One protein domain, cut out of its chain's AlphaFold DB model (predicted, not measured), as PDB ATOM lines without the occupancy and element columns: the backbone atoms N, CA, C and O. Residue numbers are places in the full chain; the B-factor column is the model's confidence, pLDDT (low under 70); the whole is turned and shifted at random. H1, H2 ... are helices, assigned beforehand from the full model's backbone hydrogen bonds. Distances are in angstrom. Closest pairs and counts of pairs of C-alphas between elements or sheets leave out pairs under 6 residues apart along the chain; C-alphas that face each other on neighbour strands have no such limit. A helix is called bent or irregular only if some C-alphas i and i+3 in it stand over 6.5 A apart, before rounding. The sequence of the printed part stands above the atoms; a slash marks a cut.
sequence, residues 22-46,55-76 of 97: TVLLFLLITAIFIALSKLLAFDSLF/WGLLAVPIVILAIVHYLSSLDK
ATOM      1  N   THR A  22     107.859 289.798 192.968       69.75
ATOM      2  CA  THR A  22     108.703 290.781 193.668       69.75
ATOM      3  C   THR A  22     109.810 290.070 194.434       69.75
ATOM      4  O   THR A  22     110.971 290.465 194.367       69.75
ATOM      5  N   VAL A  23     109.457 288.976 195.110       72.75
ATOM      6  CA  VAL A  23     110.421 288.132 195.823       72.75
ATOM      7  C   VAL A  23     111.334 287.416 194.828       72.75
ATOM      8  O   VAL A  23     112.545 287.405 195.025       72.75
ATOM      9  N   LEU A  24     110.781 286.891 193.726       69.94
ATOM     10  CA  LEU A  24     111.560 286.228 192.674       69.94
ATOM     11  C   LEU A  24     112.574 287.178 192.015       69.94
ATOM     12  O   LEU A  24     113.717 286.796 191.780       69.94
ATOM     13  N   LEU A  25     112.177 288.428 191.760       70.12
ATOM     14  CA  LEU A  25     113.041 289.476 191.215       70.12
ATOM     15  C   LEU A  25     114.159 289.838 192.188       70.12
ATOM     16  O   LEU A  25     115.313 289.929 191.778       70.12
ATOM     17  N   PHE A  26     113.843 290.001 193.474       77.25
ATOM     18  CA  PHE A  26     114.856 290.287 194.488       77.25
ATOM     19  C   PHE A  26     115.883 289.149 194.599       77.25
ATOM     20  O   PHE A  26     117.088 289.401 194.656       77.25
ATOM     21  N   LEU A  27     115.421 287.895 194.556       80.00
ATOM     22  CA  LEU A  27     116.282 286.709 194.552       80.00
ATOM     23  C   LEU A  27     117.166 286.634 193.301       80.00
ATOM     24  O   LEU A  27     118.357 286.353 193.406       80.00
ATOM     25  N   LEU A  28     116.613 286.931 192.124       78.06
ATOM     26  CA  LEU A  28     117.371 286.944 190.874       78.06
ATOM     27  C   LEU A  28     118.465 288.023 190.900       78.06
ATOM     28  O   LEU A  28     119.616 287.750 190.567       78.06
ATOM     29  N   ILE A  29     118.120 289.237 191.336       80.31
ATOM     30  CA  ILE A  29     119.055 290.366 191.412       80.31
ATOM     31  C   ILE A  29     120.185 290.060 192.401       80.31
ATOM     32  O   ILE A  29     121.356 290.252 192.076       80.31
ATOM     33  N   THR A  30     119.852 289.547 193.587       82.00
ATOM     34  CA  THR A  30     120.855 289.176 194.598       82.00
ATOM     35  C   THR A  30     121.758 288.037 194.120       82.00
ATOM     36  O   THR A  30     122.971 288.121 194.304       82.00
ATOM     37  N   ALA A  31     121.220 287.031 193.423       79.12
ATOM     38  CA  ALA A  31     122.014 285.952 192.830       79.12
ATOM     39  C   ALA A  31     123.008 286.459 191.769       79.12
ATOM     40  O   ALA A  31     124.177 286.071 191.794       79.12
ATOM     41  N   ILE A  32     122.580 287.369 190.884       81.25
ATOM     42  CA  ILE A  32     123.458 288.005 189.886       81.25
ATOM     43  C   ILE A  32     124.566 288.804 190.578       81.25
ATOM     44  O   ILE A  32     125.725 288.719 190.178       81.25
ATOM     45  N   PHE A  33     124.235 289.538 191.643       82.00
ATOM     46  CA  PHE A  33     125.209 290.332 192.393       82.00
ATOM     47  C   PHE A  33     126.274 289.461 193.066       82.00
ATOM     48  O   PHE A  33     127.469 289.752 192.989       82.00
ATOM     49  N   ILE A  34     125.849 288.350 193.672       81.19
ATOM     50  CA  ILE A  34     126.752 287.374 194.283       81.19
ATOM     51  C   ILE A  34     127.651 286.748 193.209       81.19
ATOM     52  O   ILE A  34     128.866 286.695 193.396       81.19
ATOM     53  N   ALA A  35     127.094 286.344 192.064       77.19
ATOM     54  CA  ALA A  35     127.871 285.787 190.958       77.19
ATOM     55  C   ALA A  35     128.917 286.781 190.424       77.19
ATOM     56  O   ALA A  35     130.082 286.412 190.274       77.19
ATOM     57  N   LEU A  36     128.543 288.050 190.220       76.44
ATOM     58  CA  LEU A  36     129.470 289.102 189.788       76.44
ATOM     59  C   LEU A  36     130.582 289.341 190.812       76.44
ATOM     60  O   LEU A  36     131.745 289.449 190.435       76.44
ATOM     61  N   SER A  37     130.243 289.382 192.104       74.44
ATOM     62  CA  SER A  37     131.243 289.564 193.163       74.44
ATOM     63  C   SER A  37     132.268 288.430 193.189       74.44
ATOM     64  O   SER A  37     133.452 288.677 193.393       74.44
ATOM     65  N   LYS A  38     131.835 287.190 192.928       68.38
ATOM     66  CA  LYS A  38     132.724 286.030 192.829       68.38
ATOM     67  C   LYS A  38     133.574 286.068 191.566       68.38
ATOM     68  O   LYS A  38     134.753 285.763 191.657       68.38
ATOM     69  N   LEU A  39     133.000 286.457 190.430       69.88
ATOM     70  CA  LEU A  39     133.719 286.568 189.160       69.88
ATOM     71  C   LEU A  39     134.847 287.609 189.250       69.88
ATOM     72  O   LEU A  39     135.978 287.326 188.881       69.88
ATOM     73  N   LEU A  40     134.553 288.776 189.826       68.69
ATOM     74  CA  LEU A  40     135.540 289.834 190.058       68.69
ATOM     75  C   LEU A  40     136.587 289.426 191.106       68.69
ATOM     76  O   LEU A  40     137.759 289.763 190.974       68.69
ATOM     77  N   ALA A  41     136.181 288.663 192.127       65.88
ATOM     78  CA  ALA A  41     137.112 288.116 193.109       65.88
ATOM     79  C   ALA A  41     138.038 287.032 192.518       65.88
ATOM     80  O   ALA A  41     139.159 286.870 192.995       65.88
ATOM     81  N   PHE A  42     137.594 286.307 191.484       58.38
ATOM     82  CA  PHE A  42     138.380 285.265 190.817       58.38
ATOM     83  C   PHE A  42     139.587 285.832 190.053       58.38
ATOM     84  O   PHE A  42     140.662 285.244 190.126       58.38
ATOM     85  N   ASP A  43     139.437 286.986 189.393       55.03
ATOM     86  CA  ASP A  43     140.546 287.693 188.729       55.03
ATOM     87  C   ASP A  43     141.486 288.389 189.735       55.03
ATOM     88  O   ASP A  43     142.689 288.477 189.516       55.03
ATOM     89  N   SER A  44     140.976 288.813 190.897       54.00
ATOM     90  CA  SER A  44     141.770 289.508 191.929       54.00
ATOM     91  C   SER A  44     142.758 288.629 192.721       54.00
ATOM     92  O   SER A  44     143.455 289.128 193.603       54.00
ATOM     93  N   LEU A  45     142.833 287.323 192.430       53.44
ATOM     94  CA  LEU A  45     143.895 286.442 192.942       53.44
ATOM     95  C   LEU A  45     145.191 286.541 192.117       53.44
ATOM     96  O   LEU A  45     146.221 286.018 192.549       53.44
ATOM     97  N   PHE A  46     145.166 287.235 190.973       54.19
ATOM     98  CA  PHE A  46     146.352 287.618 190.215       54.19
ATOM     99  C   PHE A  46     146.729 289.066 190.583       54.19
ATOM    100  O   PHE A  46     146.349 290.023 189.924       54.19
ATOM    101  N   TRP A  55     132.984 302.865 193.713       70.69
ATOM    102  CA  TRP A  55     131.657 303.455 193.874       70.69
ATOM    103  C   TRP A  55     130.741 303.151 192.679       70.69
ATOM    104  O   TRP A  55     129.527 303.048 192.851       70.69
ATOM    105  N   GLY A  56     131.307 302.910 191.489       68.12
ATOM    106  CA  GLY A  56     130.566 302.443 190.319       68.12
ATOM    107  C   GLY A  56     129.902 301.079 190.527       68.12
ATOM    108  O   GLY A  56     128.759 300.889 190.119       68.12
ATOM    109  N   LEU A  57     130.554 300.156 191.238       65.69
ATOM    110  CA  LEU A  57     130.001 298.833 191.543       65.69
ATOM    111  C   LEU A  57     128.823 298.915 192.528       65.69
ATOM    112  O   LEU A  57     127.891 298.122 192.441       65.69
ATOM    113  N   LEU A  58     128.835 299.912 193.421       67.56
ATOM    114  CA  LEU A  58     127.722 300.245 194.320       67.56
ATOM    115  C   LEU A  58     126.592 301.011 193.621       67.56
ATOM    116  O   LEU A  58     125.439 300.915 194.041       67.56
ATOM    117  N   ALA A  59     126.883 301.731 192.538       73.31
ATOM    118  CA  ALA A  59     125.866 302.434 191.761       73.31
ATOM    119  C   ALA A  59     124.964 301.466 190.977       73.31
ATOM    120  O   ALA A  59     123.755 301.683 190.892       73.31
ATOM    121  N   VAL A  60     125.522 300.365 190.462       73.88
ATOM    122  CA  VAL A  60     124.781 299.338 189.704       73.88
ATOM    123  C   VAL A  60     123.534 298.811 190.442       73.88
ATOM    124  O   VAL A  60     122.443 298.899 189.872       73.88
ATOM    125  N   PRO A  61     123.607 298.309 191.693       72.69
ATOM    126  CA  PRO A  61     122.428 297.787 192.387       72.69
ATOM    127  C   PRO A  61     121.402 298.883 192.705       72.69
ATOM    128  O   PRO A  61     120.199 298.621 192.662       72.69
ATOM    129  N   ILE A  62     121.846 300.116 192.971       77.75
ATOM    130  CA  ILE A  62     120.959 301.255 193.257       77.75
ATOM    131  C   ILE A  62     120.154 301.637 192.010       77.75
ATOM    132  O   ILE A  62     118.939 301.829 192.094       77.75
ATOM    133  N   VAL A  63     120.803 301.698 190.844       82.12
ATOM    134  CA  VAL A  63     120.138 302.004 189.568       82.12
ATOM    135  C   VAL A  63     119.117 300.922 189.214       82.12
ATOM    136  O   VAL A  63     117.990 301.243 188.838       82.12
ATOM    137  N   ILE A  64     119.467 299.645 189.398       76.88
ATOM    138  CA  ILE A  64     118.543 298.527 189.154       76.88
ATOM    139  C   ILE A  64     117.307 298.642 190.060       76.88
ATOM    140  O   ILE A  64     116.180 298.547 189.568       76.88
ATOM    141  N   LEU A  65     117.486 298.913 191.358       78.81
ATOM    142  CA  LEU A  65     116.371 299.117 192.293       78.81
ATOM    143  C   LEU A  65     115.480 300.299 191.889       78.81
ATOM    144  O   LEU A  65     114.254 300.190 191.950       78.81
ATOM    145  N   ALA A  66     116.075 301.405 191.439       77.00
ATOM    146  CA  ALA A  66     115.334 302.577 190.983       77.00
ATOM    147  C   ALA A  66     114.475 302.270 189.744       77.00
ATOM    148  O   ALA A  66     113.305 302.656 189.702       77.00
ATOM    149  N   ILE A  67     115.015 301.526 188.772       80.06
ATOM    150  CA  ILE A  67     114.282 301.111 187.566       80.06
ATOM    151  C   ILE A  67     113.127 300.176 187.935       80.06
ATOM    152  O   ILE A  67     112.003 300.375 187.474       80.06
ATOM    153  N   VAL A  68     113.366 299.194 188.807       73.81
ATOM    154  CA  VAL A  68     112.321 298.265 189.266       73.81
ATOM    155  C   VAL A  68     111.205 299.014 189.996       73.81
ATOM    156  O   VAL A  68     110.025 298.790 189.717       73.81
ATOM    157  N   HIS A  69     111.552 299.948 190.885       74.25
ATOM    158  CA  HIS A  69     110.570 300.775 191.582       74.25
ATOM    159  C   HIS A  69     109.779 301.665 190.612       74.25
ATOM    160  O   HIS A  69     108.561 301.805 190.746       74.25
ATOM    161  N   TYR A  70     110.446 302.237 189.606       75.94
ATOM    162  CA  TYR A  70     109.807 303.060 188.583       75.94
ATOM    163  C   TYR A  70     108.806 302.257 187.742       75.94
ATOM    164  O   TYR A  70     107.651 302.665 187.610       75.94
ATOM    165  N   LEU A  71     109.203 301.082 187.251       67.31
ATOM    166  CA  LEU A  71     108.330 300.195 186.477       67.31
ATOM    167  C   LEU A  71     107.148 299.692 187.315       67.31
ATOM    168  O   LEU A  71     106.009 299.729 186.854       67.31
ATOM    169  N   SER A  72     107.378 299.329 188.578       64.75
ATOM    170  CA  SER A  72     106.299 298.933 189.494       64.75
ATOM    171  C   SER A  72     105.330 300.086 189.807       64.75
ATOM    172  O   SER A  72     104.144 299.865 190.051       64.75
ATOM    173  N   SER A  73     105.806 301.334 189.768       62.50
ATOM    174  CA  SER A  73     104.954 302.517 189.918       62.50
ATOM    175  C   SER A  73     104.057 302.751 188.696       62.50
ATOM    176  O   SER A  73     102.916 303.183 188.860       62.50
ATOM    177  N   LEU A  74     104.538 302.439 187.487       62.19
ATOM    178  CA  LEU A  74     103.742 302.522 186.255       62.19
ATOM    179  C   LEU A  74     102.655 301.439 186.190       62.19
ATOM    180  O   LEU A  74     101.565 301.703 185.687       62.19
ATOM    181  N   ASP A  75     102.919 300.268 186.771       54.84
ATOM    182  CA  ASP A  75     101.970 299.151 186.866       54.84
ATOM    183  C   ASP A  75     100.926 299.315 187.987       54.84
ATOM    184  O   ASP A  75     100.106 298.431 188.224       54.84
ATOM    185  N   LYS A  76     100.894 300.455 188.697       53.34
ATOM    186  CA  LYS A  76      99.760 300.780 189.572       53.34
ATOM    187  C   LYS A  76      98.581 301.194 188.688       53.34
ATOM    188  O   LYS A  76      98.578 302.332 188.208       53.34
TER     189      LYS A  76
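AT A GLANCE: This is residues 22 to 46 and 55 to 76 of the 97 residues of an uncharacterized protein of Punica granatum (UniProt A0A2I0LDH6). Two long helices, H1 and then H2, lie loosely side by side and run opposite ways, and residues 38 to 46 stick out past H2. The printed part has 47 residues with these two helices and no named strand, an all-helix class. It is loose, with a radius of gyration of the C-alphas of 13.5 A, and spans 48 by 23 by 8 A.

IN THESE COORDINATES: Find C-alpha 22 at (108.703, 290.781, 193.668); from there H1, residues 22 to 43, runs 32.4 A. H2, residues 55 to 74, runs 29.0 A to C-alpha 74 at (103.742, 302.522, 186.255). H2 is neither bent nor irregular, but only just: C-alphas 58 and 61 are 6.1 A apart.

HOW THE PARTS SIT: H1 and H2 are close but not clearly touching; their closest C-alphas, of Phe 33 and Pro 61, are 8.0 A apart. They stand at a shallow tilt of 17 degrees, opposite ways. O i to N i+4 pairs are within hydrogen-bond range in 17 of 18 in H1 and 14 of 16 in H2.

THE WHOLE: The C-alphas farthest apart, of Phe 46 and Lys 76, are 48.4 A apart. Residues 47 to 54 are not printed; look across this cut, from C-alpha 46 to C-alpha 55, for a gap of 21.9 A. Mean pLDDT of the printed part is 70.9, with residues 38 to 46 and 71 to 76 among those under 70.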